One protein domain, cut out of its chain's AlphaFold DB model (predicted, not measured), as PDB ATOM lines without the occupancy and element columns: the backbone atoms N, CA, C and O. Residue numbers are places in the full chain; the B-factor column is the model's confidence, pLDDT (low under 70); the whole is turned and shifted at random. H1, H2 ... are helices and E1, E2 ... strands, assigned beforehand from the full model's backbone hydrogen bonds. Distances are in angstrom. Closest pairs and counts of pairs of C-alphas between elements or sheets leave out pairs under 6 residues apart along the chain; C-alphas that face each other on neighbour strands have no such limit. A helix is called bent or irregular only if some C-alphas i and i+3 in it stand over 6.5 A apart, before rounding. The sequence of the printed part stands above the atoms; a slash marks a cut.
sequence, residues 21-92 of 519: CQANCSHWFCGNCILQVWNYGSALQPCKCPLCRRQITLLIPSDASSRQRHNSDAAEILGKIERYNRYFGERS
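AT A GLANCE: This is residues 21 to 92 of the 519 residues of the protein "E3 ubiquitin-protein ligase RNF170" of Camellia sinensis var. sinensis (UniProt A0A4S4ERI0). A long helix, H3, runs along the longest axis of a small rounded domain and passes beside strand E3 of a little three-stranded sheet, while H1 stands up from that sheet and touches H3, with Gly 31 of H1 and Ile 77 of H3 coming closest. The short helix H2 makes a corner with the beginning of H3 at one end of the long axis, and part of the long loop of residues 41 to 58 lies toward the other end. The printed part has 72 residues, with three named helices and three named strands in the order E1, E2, H1, E3, H2, H3; the sheet runs E2, E1, E3, antiparallel throughout, and the class is mostly helix. The whole is compact, with a radius of gyration of the C-alphas of 11.6 A and spans of 31 by 23 by 22 A.

IN THESE COORDINATES: E1 holds residues 21 to 23, beginning at C-alpha 21, (197.639, 206.604, 84.215). E2 holds residues 28 to 30 and H1 residues 31 to 40, 14.7 A from first to last C-alpha. E3, residues 59 to 61, begins at C-alpha 59, (203.012, 209.242, 84.072). H2, residues 63 to 70, is 13.5 A long and irregular: C-alphas 67 and 70 are 7.4 A apart. H3, residues 72 to 89, is 24.9 A long and ends at C-alpha 89, (210.770, 213.503, 85.306).

HOW THE PARTS SIT: E1 and E2 form a hairpin, with N 21 and O 29 within hydrogen-bond range at 2.8 A. E1 is the inner strand, and on its other side N 22 and O 60 of E3 are 2.8 A apart. E2, H1 and E3 make a split strand-helix-strand unit, two strands of one sheet with a helix between them along the chain and E1 between them in the sheet, and its crossover is right-handed. H1 is on one face of the sheet, in two layers, a helix and a sheet; it lies over E2 at a height over the sheet of 10.1 A and stands up from it at 61 degrees. H3, with residues 77 to 81, touches H1 at a steep tilt of 54 degrees, the same way; the closest C-alphas, of Gly 31 and Ile 77, are 6.4 A apart. H3 only grazes the sheet, and its closest C-alphas to E3, Asn 85 and Leu 59, are 6.6 A apart. With residues 74 to 78 it touches H2 at a steep tilt of 57 degrees, opposite ways; the C-alphas of Arg 69 and Ala 75 come closest, at 4.8 A. H2 only grazes the sheet and is apart from H1. Every O i to N i+4 pair is within hydrogen-bond range in H1 and H3, but 2 of 4 in H2.

THE WHOLE: The two C-alphas farthest apart, of Asn 71 and Ser 92, are 33.1 A apart. The printed part has no cut. The link from H1 to E3, 18 residues, is long; the other links are tight. The mean pLDDT of the printed part is 82.5, and residues 41 to 44 and 90 to 92 are under 70.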
ATOM      1  N   CYS A  21     196.553 205.644  84.102       91.69
ATOM      2  CA  CYS A  21     197.639 206.604  84.215       91.69
ATOM      3  C   CYS A  21     197.541 207.614  83.074       91.69
ATOM      4  O   CYS A  21     197.361 207.239  81.911       91.69
ATOM      5  N   GLN A  22     197.679 208.890  83.409       93.12
ATOM      6  CA  GLN A  22     197.677 209.988  82.462       93.12
ATOM      7  C   GLN A  22     199.112 210.363  82.097       93.12
ATOM      8  O   GLN A  22     199.955 210.586  82.965       93.12
ATOM      9  N   ALA A  23     199.397 210.443  80.804       92.56
ATOM     10  CA  ALA A  23     200.658 210.979  80.316       92.56
ATOM     11  C   ALA A  23     200.665 212.518  80.361       92.56
ATOM     12  O   ALA A  23     199.617 213.162  80.303       92.56
ATOM     13  N   ASN A  24     201.854 213.122  80.336       90.69
ATOM     14  CA  ASN A  24     202.051 214.572  80.155       90.69
ATOM     15  C   ASN A  24     201.330 215.174  78.921       90.69
ATOM     16  O   ASN A  24     201.091 216.376  78.864       90.69
ATOM     17  N   CYS A  25     200.972 214.358  77.924       91.12
ATOM     18  CA  CYS A  25     200.177 214.746  76.759       91.12
ATOM     19  C   CYS A  25     198.658 214.579  76.947       91.12
ATOM     20  O   CYS A  25     197.946 214.523  75.947       91.12
ATOM     21  N   SER A  26     198.205 214.442  78.197       89.62
ATOM     22  CA  SER A  26     196.818 214.248  78.645       89.62
ATOM     23  C   SER A  26     196.091 213.001  78.122       89.62
ATOM     24  O   SER A  26     194.896 212.860  78.366       89.62
ATOM     25  N   HIS A  27     196.785 212.077  77.451       91.88
ATOM     26  CA  HIS A  27     196.228 210.782  77.048       91.88
ATOM     27  C   HIS A  27     196.311 209.746  78.173       91.88
ATOM     28  O   HIS A  27     197.274 209.734  78.944       91.88
ATOM     29  N   TRP A  28     195.324 208.852  78.220       92.62
ATOM     30  CA  TRP A  28     195.169 207.840  79.262       92.62
ATOM     31  C   TRP A  28     195.569 206.443  78.789       92.62
ATOM     32  O   TRP A  28     195.213 206.013  77.689       92.62
ATOM     33  N   PHE A  29     196.264 205.701  79.652       93.56
ATOM     34  CA  PHE A  29     196.679 204.318  79.407       93.56
ATOM     35  C   PHE A  29     196.578 203.478  80.684       93.56
ATOM     36  O   PHE A  29     196.620 204.012  81.789       93.56
ATOM     37  N   CYS A  30     196.495 202.153  80.547       92.19
ATOM     38  CA  CYS A  30     196.733 201.250  81.674       92.19
ATOM     39  C   CYS A  30     198.217 201.295  82.058       92.19
ATOM     40  O   CYS A  30     199.074 201.245  81.167       92.19
ATOM     41  N   GLY A  31     198.529 201.318  83.357       89.25
ATOM     42  CA  GLY A  31     199.911 201.386  83.850       89.25
ATOM     43  C   GLY A  31     200.816 200.293  83.273       89.25
ATOM     44  O   GLY A  31     201.884 200.582  82.738       89.25
ATOM     45  N   ASN A  32     200.355 199.038  83.267       89.88
ATOM     46  CA  ASN A  32     201.135 197.931  82.705       89.88
ATOM     47  C   ASN A  32     201.311 198.041  81.177       89.88
ATOM     48  O   ASN A  32     202.389 197.773  80.655       89.88
ATOM     49  N   CYS A  33     200.282 198.487  80.451       91.19
ATOM     50  CA  CYS A  33     200.336 198.599  78.993       91.19
ATOM     51  C   CYS A  33     201.347 199.654  78.531       91.19
ATOM     52  O   CYS A  33     202.112 199.407  77.602       91.19
ATOM     53  N   ILE A  34     201.379 200.826  79.174       90.69
ATOM     54  CA  ILE A  34     202.317 201.883  78.777       90.69
ATOM     55  C   ILE A  34     203.766 201.545  79.157       90.69
ATOM     56  O   ILE A  34     204.687 201.850  78.398       90.69
ATOM     57  N   LEU A  35     203.967 200.837  80.273       88.38
ATOM     58  CA  LEU A  35     205.274 200.298  80.653       88.38
ATOM     59  C   LEU A  35     205.746 199.204  79.688       88.38
ATOM     60  O   LEU A  35     206.924 199.164  79.347       88.38
ATOM     61  N   GLN A  36     204.847 198.356  79.180       85.00
ATOM     62  CA  GLN A  36     205.188 197.403  78.119       85.00
ATOM     63  C   GLN A  36     205.647 198.119  76.845       85.00
ATOM     64  O   GLN A  36     206.663 197.738  76.270       85.00
ATOM     65  N   VAL A  37     204.960 199.188  76.428       85.38
ATOM     66  CA  VAL A  37     205.384 199.999  75.270       85.38
ATOM     67  C   VAL A  37     206.788 200.572  75.475       85.38
ATOM     68  O   VAL A  37     207.587 200.574  74.541       85.38
ATOM     69  N   TRP A  38     207.113 201.016  76.690       84.75
ATOM     70  CA  TRP A  38     208.475 201.428  77.028       84.75
ATOM     71  C   TRP A  38     209.468 200.261  76.952       84.75
ATOM     72  O   TRP A  38     210.504 200.396  76.307       84.75
ATOM     73  N   ASN A  39     209.113 199.091  77.487       76.56
ATOM     74  CA  ASN A  39     209.954 197.892  77.449       76.56
ATOM     75  C   ASN A  39     210.229 197.370  76.028       76.56
ATOM     76  O   ASN A  39     211.240 196.704  75.824       76.56
ATOM     77  N   TYR A  40     209.350 197.613  75.054       73.88
ATOM     78  CA  TYR A  40     209.596 197.275  73.643       73.88
ATOM     79  C   TYR A  40     210.364 198.365  72.881       73.88
ATOM     80  O   TYR A  40     210.840 198.117  71.771       73.88
ATOM     81  N   GLY A  41     210.458 199.568  73.449       68.62
ATOM     82  CA  GLY A  41     211.230 200.682  72.914       68.62
ATOM     83  C   GLY A  41     212.682 200.683  73.394       68.62
ATOM     84  O   GLY A  41     213.218 199.670  73.836       68.62
ATOM     85  N   SER A  42     213.319 201.848  73.301       66.88
ATOM     86  CA  SER A  42     214.684 202.053  73.788       66.88
ATOM     87  C   SER A  42     214.680 202.295  75.294       66.88
ATOM     88  O   SER A  42     213.951 203.161  75.782       66.88
ATOM     89  N   ALA A  43     215.535 201.584  76.031       65.00
ATOM     90  CA  ALA A  43     215.602 201.684  77.494       65.00
ATOM     91  C   ALA A  43     216.032 203.084  77.974       65.00
ATOM     92  O   ALA A  43     215.612 203.549  79.029       65.00
ATOM     93  N   LEU A  44     216.839 203.772  77.162       67.19
ATOM     94  CA  LEU A  44     217.457 205.065  77.474       67.19
ATOM     95  C   LEU A  44     216.606 206.277  77.089       67.19
ATOM     96  O   LEU A  44     217.065 207.411  77.222       67.19
ATOM     97  N   GLN A  45     215.418 206.069  76.525       72.88
ATOM     98  CA  GLN A  45     214.580 207.160  76.039       72.88
ATOM     99  C   GLN A  45     213.172 207.069  76.629       72.88
ATOM    100  O   GLN A  45     212.634 205.965  76.759       72.88
ATOM    101  N   PRO A  46     212.536 208.220  76.921       83.50
ATOM    102  CA  PRO A  46     211.138 208.229  77.308       83.50
ATOM    103  C   PRO A  46     210.283 207.632  76.185       83.50
ATOM    104  O   PRO A  46     210.501 207.897  74.993       83.50
ATOM    105  N   CYS A  47     209.295 206.820  76.554       86.25
ATOM    106  CA  CYS A  47     208.401 206.221  75.570       86.25
ATOM    107  C   CYS A  47     207.546 207.299  74.881       86.25
ATOM    108  O   CYS A  47     207.240 208.356  75.437       86.25
ATOM    109  N   LYS A  48     207.188 207.057  73.618       88.25
ATOM    110  CA  LYS A  48     206.341 207.976  72.850       88.25
ATOM    111  C   LYS A  48     204.882 207.585  73.014       88.25
ATOM    112  O   LYS A  48     204.539 206.409  72.930       88.25
ATOM    113  N   CYS A  49     204.025 208.583  73.172       90.56
ATOM    114  CA  CYS A  49     202.585 208.396  73.231       90.56
ATOM    115  C   CYS A  49     202.061 207.737  71.938       90.56
ATOM    116  O   CYS A  49     202.244 208.320  70.867       90.56
ATOM    117  N   PRO A  50     201.342 206.600  72.010       88.06
ATOM    118  CA  PRO A  50     200.752 205.948  70.836       88.06
ATOM    119  C   PRO A  50     199.767 206.831  70.055       88.06
ATOM    120  O   PRO A  50     199.670 206.713  68.840       88.06
ATOM    121  N   LEU A  51     199.071 207.744  70.743       86.88
ATOM    122  CA  LEU A  51     198.059 208.617  70.137       86.88
ATOM    123  C   LEU A  51     198.664 209.864  69.471       86.88
ATOM    124  O   LEU A  51     198.458 210.098  68.285       86.88
ATOM    125  N   CYS A  52     199.452 210.659  70.204       88.12
ATOM    126  CA  CYS A  52     199.970 211.942  69.706       88.12
ATOM    127  C   CYS A  52     201.486 211.996  69.482       88.12
ATOM    128  O   CYS A  52     202.017 213.071  69.210       88.12
ATOM    129  N   ARG A  53     202.207 210.879  69.647       86.69
ATOM    130  CA  ARG A  53     203.658 210.727  69.397       86.69
ATOM    131  C   ARG A  53     204.594 211.621  70.224       86.69
ATOM    132  O   ARG A  53     205.807 211.563  70.032       86.69
ATOM    133  N   ARG A  54     204.054 212.407  71.161       83.94
ATOM    134  CA  ARG A  54     204.824 213.200  72.134       83.94
ATOM    135  C   ARG A  54     205.594 212.270  73.073       83.94
ATOM    136  O   ARG A  54     205.107 211.187  73.394       83.94
ATOM    137  N   GLN A  55     206.785 212.687  73.496       88.38
ATOM    138  CA  GLN A  55     207.553 211.975  74.518       88.38
ATOM    139  C   GLN A  55     206.842 212.085  75.864       88.38
ATOM    140  O   GLN A  55     206.465 213.183  76.284       88.38
ATOM    141  N   ILE A  56     206.661 210.945  76.520       90.56
ATOM    142  CA  ILE A  56     206.058 210.861  77.842       90.56
ATOM    143  C   ILE A  56     207.189 210.952  78.854       90.56
ATOM    144  O   ILE A  56     207.958 210.021  78.996       90.56
ATOM    145  N   THR A  57     207.327 212.081  79.537       89.06
ATOM    146  CA  THR A  57     208.333 212.246  80.605       89.06
ATOM    147  C   THR A  57     207.755 211.979  81.989       89.06
ATOM    148  O   THR A  57     208.491 211.765  82.943       89.06
ATOM    149  N   LEU A  58     206.425 211.998  82.095       90.81
ATOM    150  CA  LEU A  58     205.699 211.863  83.345       90.81
ATOM    151  C   LEU A  58     204.416 211.062  83.115       90.81
ATOM    152  O   LEU A  58     203.646 211.355  82.192       90.81
ATOM    153  N   LEU A  59     204.205 210.072  83.976       92.12
ATOM    154  CA  LEU A  59     203.012 209.242  84.072       92.12
ATOM    155  C   LEU A  59     202.365 209.464  85.438       92.12
ATOM    156  O   LEU A  59     202.934 209.108  86.469       92.12
ATOM    157  N   ILE A  60     201.172 210.046  85.454       91.50
ATOM    158  CA  ILE A  60     200.446 210.376  86.681       91.50
ATOM    159  C   ILE A  60     199.315 209.355  86.864       91.50
ATOM    160  O   ILE A  60     198.388 209.336  86.052       91.50
ATOM    161  N   PRO A  61     199.354 208.481  87.884       90.94
ATOM    162  CA  PRO A  61     198.242 207.577  88.167       90.94
ATOM    163  C   PRO A  61     196.997 208.363  88.609       90.94
ATOM    164  O   PRO A  61     197.106 209.359  89.322       90.94
ATOM    165  N   SER A  62     195.802 207.910  88.213       87.81
ATOM    166  CA  SER A  62     194.537 208.481  88.706       87.81
ATOM    167  C   SER A  62     194.423 208.356  90.232       87.81
ATOM    168  O   SER A  62     195.020 207.464  90.843       87.81
ATOM    169  N   ASP A  63     193.603 209.204  90.856       81.25
ATOM    170  CA  ASP A  63     193.350 209.156  92.300       81.25
ATOM    171  C   ASP A  63     192.764 207.797  92.726       81.25
ATOM    172  O   ASP A  63     193.113 207.276  93.784       81.25
ATOM    173  N   ALA A  64     191.936 207.176  91.873       76.06
ATOM    174  CA  ALA A  64     191.400 205.832  92.099       76.06
ATOM    175  C   ALA A  64     192.506 204.759  92.079       76.06
ATOM    176  O   ALA A  64     192.558 203.911  92.968       76.06
ATOM    177  N   SER A  65     193.434 204.847  91.120       77.12
ATOM    178  CA  SER A  65     194.602 203.959  91.025       77.12
ATOM    179  C   SER A  65     195.528 204.122  92.233       77.12
ATOM    180  O   SER A  65     196.028 203.145  92.778       77.12
ATOM    181  N   SER A  66     195.724 205.360  92.694       76.88
ATOM    182  CA  SER A  66     196.598 205.674  93.830       76.88
ATOM    183  C   SER A  66     196.069 205.129  95.159       76.88
ATOM    184  O   SER A  66     196.863 204.764  96.025       76.88
ATOM    185  N   ARG A  67     194.744 205.024  95.318       76.94
ATOM    186  CA  ARG A  67     194.103 204.408  96.496       76.94
ATOM    187  C   ARG A  67     194.217 202.880  96.512       76.94
ATOM    188  O   ARG A  67     194.133 202.279  97.576       76.94
ATOM    189  N   GLN A  68     194.456 202.251  95.361       76.12
ATOM    190  CA  GLN A  68     194.616 200.797  95.239       76.12
ATOM    191  C   GLN A  68     196.024 200.290  95.607       76.12
ATOM    192  O   GLN A  68     196.287 199.101  95.451       76.12
ATOM    193  N   ARG A  69     196.915 201.136  96.158       72.81
ATOM    194  CA  ARG A  69     198.270 200.749  96.627       72.81
ATOM    195  C   ARG A  69     198.294 199.595  97.637       72.81
ATOM    196  O   ARG A  69     199.341 198.988  97.810       72.81
ATOM    197  N   HIS A  70     197.183 199.303  98.310       70.25
ATOM    198  CA  HIS A  70     197.090 198.185  99.253       70.25
ATOM    199  C   HIS A  70     197.111 196.808  98.568       70.25
ATOM    200  O   HIS A  70     197.450 195.819  99.211       70.25
ATOM    201  N   ASN A  71     196.794 196.737  97.272       80.50
ATOM    202  CA  ASN A  71     196.885 195.501  96.500       80.50
ATOM    203  C   ASN A  71     198.330 195.273  96.028       80.50
ATOM    204  O   ASN A  71     198.917 196.161  95.410       80.50
ATOM    205  N   SER A  72     198.851 194.058  96.248       77.38
ATOM    206  CA  SER A  72     200.173 193.580  95.789       77.38
ATOM    207  C   SER A  72     200.501 194.020  94.353       77.38
ATOM    208  O   SER A  72     201.495 194.703  94.105       77.38
ATOM    209  N   ASP A  73     199.608 193.710  93.413       76.62
ATOM    210  CA  ASP A  73     199.867 193.891  91.980       76.62
ATOM    211  C   ASP A  73     199.822 195.368  91.562       76.62
ATOM    212  O   ASP A  73     200.574 195.822  90.695       76.62
ATOM    213  N   ALA A  74     198.959 196.155  92.209       81.69
ATOM    214  CA  ALA A  74     198.866 197.588  91.969       81.69
ATOM    215  C   ALA A  74     200.074 198.333  92.544       81.69
ATOM    216  O   ALA A  74     200.584 199.250  91.897       81.69
ATOM    217  N   ALA A  75     200.568 197.921  93.716       78.69
ATOM    218  CA  ALA A  75     201.783 198.467  94.312       78.69
ATOM    219  C   ALA A  75     203.007 198.241  93.410       78.69
ATOM    220  O   ALA A  75     203.798 199.166  93.211       78.69
ATOM    221  N   GLU A  76     203.127 197.058  92.801       83.88
ATOM    222  CA  GLU A  76     204.212 196.750  91.863       83.88
ATOM    223  C   GLU A  76     204.185 197.681  90.638       83.88
ATOM    224  O   GLU A  76     205.201 198.273  90.262       83.88
ATOM    225  N   ILE A  77     203.013 197.849  90.019       83.88
ATOM    226  CA  ILE A  77     202.852 198.688  88.822       83.88
ATOM    227  C   ILE A  77     203.095 200.166  89.151       83.88
ATOM    228  O   ILE A  77     203.796 200.853  88.404       83.88
ATOM    229  N   LEU A  78     202.571 200.658  90.276       86.94
ATOM    230  CA  LEU A  78     202.801 202.032  90.728       86.94
ATOM    231  C   LEU A  78     204.279 202.280  91.056       86.94
ATOM    232  O   LEU A  78     204.809 203.316  90.665       86.94
ATOM    233  N   GLY A  79     204.973 201.311  91.660       82.19
ATOM    234  CA  GLY A  79     206.417 201.391  91.891       82.19
ATOM    235  C   GLY A  79     207.224 201.483  90.589       82.19
ATOM    236  O   GLY A  79     208.165 202.278  90.492       82.19
ATOM    237  N   LYS A  80     206.825 200.742  89.545       84.19
ATOM    238  CA  LYS A  80     207.425 200.854  88.200       84.19
ATOM    239  C   LYS A  80     207.174 202.228  87.572       84.19
ATOM    240  O   LYS A  80     208.077 202.777  86.943       84.19
ATOM    241  N   ILE A  81     205.985 202.800  87.763       88.69
ATOM    242  CA  ILE A  81     205.641 204.148  87.281       88.69
ATOM    243  C   ILE A  81     206.446 205.224  88.018       88.69
ATOM    244  O   ILE A  81     207.019 206.104  87.380       88.69
ATOM    245  N   GLU A  82     206.551 205.148  89.344       86.00
ATOM    246  CA  GLU A  82     207.367 206.075  90.140       86.00
ATOM    247  C   GLU A  82     208.843 206.006  89.735       86.00
ATOM    248  O   GLU A  82     209.523 207.028  89.644       86.00
ATOM    249  N   ARG A  83     209.351 204.810  89.423       80.81
ATOM    250  CA  ARG A  83     210.705 204.631  88.890       80.81
ATOM    251  C   ARG A  83     210.874 205.248  87.502       80.81
ATOM    252  O   ARG A  83     211.833 205.980  87.291       80.81
ATOM    253  N   TYR A  84     209.932 205.009  86.594       84.44
ATOM    254  CA  TYR A  84     209.922 205.652  85.280       84.44
ATOM    255  C   TYR A  84     209.951 207.182  85.400       84.44
ATOM    256  O   TYR A  84     210.746 207.851  84.742       84.44
ATOM    257  N   ASN A  85     209.132 207.736  86.294       87.94
ATOM    258  CA  ASN A  85     209.081 209.172  86.548       87.94
ATOM    259  C   ASN A  85     210.369 209.707  87.184       87.94
ATOM    260  O   ASN A  85     210.738 210.837  86.901       87.94
ATOM    261  N   ARG A  86     211.087 208.921  87.995       81.19
ATOM    262  CA  ARG A  86     212.425 209.310  88.476       81.19
ATOM    263  C   ARG A  86     213.445 209.381  87.340       81.19
ATOM    264  O   ARG A  86     214.234 210.314  87.297       81.19
ATOM    265  N   TYR A  87     213.393 208.446  86.392       74.69
ATOM    266  CA  TYR A  87     214.323 208.433  85.259       74.69
ATOM    267  C   TYR A  87     214.114 209.581  84.270       74.69
ATOM    268  O   TYR A  87     215.084 210.042  83.677       74.69
ATOM    269  N   PHE A  88     212.870 210.020  84.061       80.25
ATOM    270  CA  PHE A  88     212.542 210.968  82.986       80.25
ATOM    271  C   PHE A  88     211.862 212.265  83.456       80.25
ATOM    272  O   PHE A  88     211.668 213.173  82.645       80.25
ATOM    273  N   GLY A  89     211.486 212.362  84.731       70.00
ATOM    274  CA  GLY A  89     210.770 213.503  85.306       70.00
ATOM    275  C   GLY A  89     211.674 214.652  85.752       70.00
ATOM    276  O   GLY A  89     211.237 215.802  85.719       70.00
ATOM    277  N   GLU A  90     212.936 214.379  86.101       63.09
ATOM    278  CA  GLU A  90     213.934 215.412  86.389       63.09
ATOM    279  C   GLU A  90     214.727 215.758  85.127       63.09
ATOM    280  O   GLU A  90     215.317 214.910  84.457       63.09
ATOM    281  N   ARG A  91     214.707 217.042  84.771       53.12
ATOM    282  CA  ARG A  91     215.320 217.583  83.558       53.12
ATOM    283  C   ARG A  91     216.841 217.676  83.742       53.12
ATOM    284  O   ARG A  91     217.364 218.762  83.963       53.12
ATOM    285  N   SER A  92     217.554 216.557  83.627       45.00
ATOM    286  CA  SER A  92     219.024 216.514  83.628       45.00
ATOM    287  C   SER A  92     219.552 215.689  82.451       45.00
ATOM    288  O   SER A  92     219.817 214.501  82.566       45.00
TER     289      SER A  92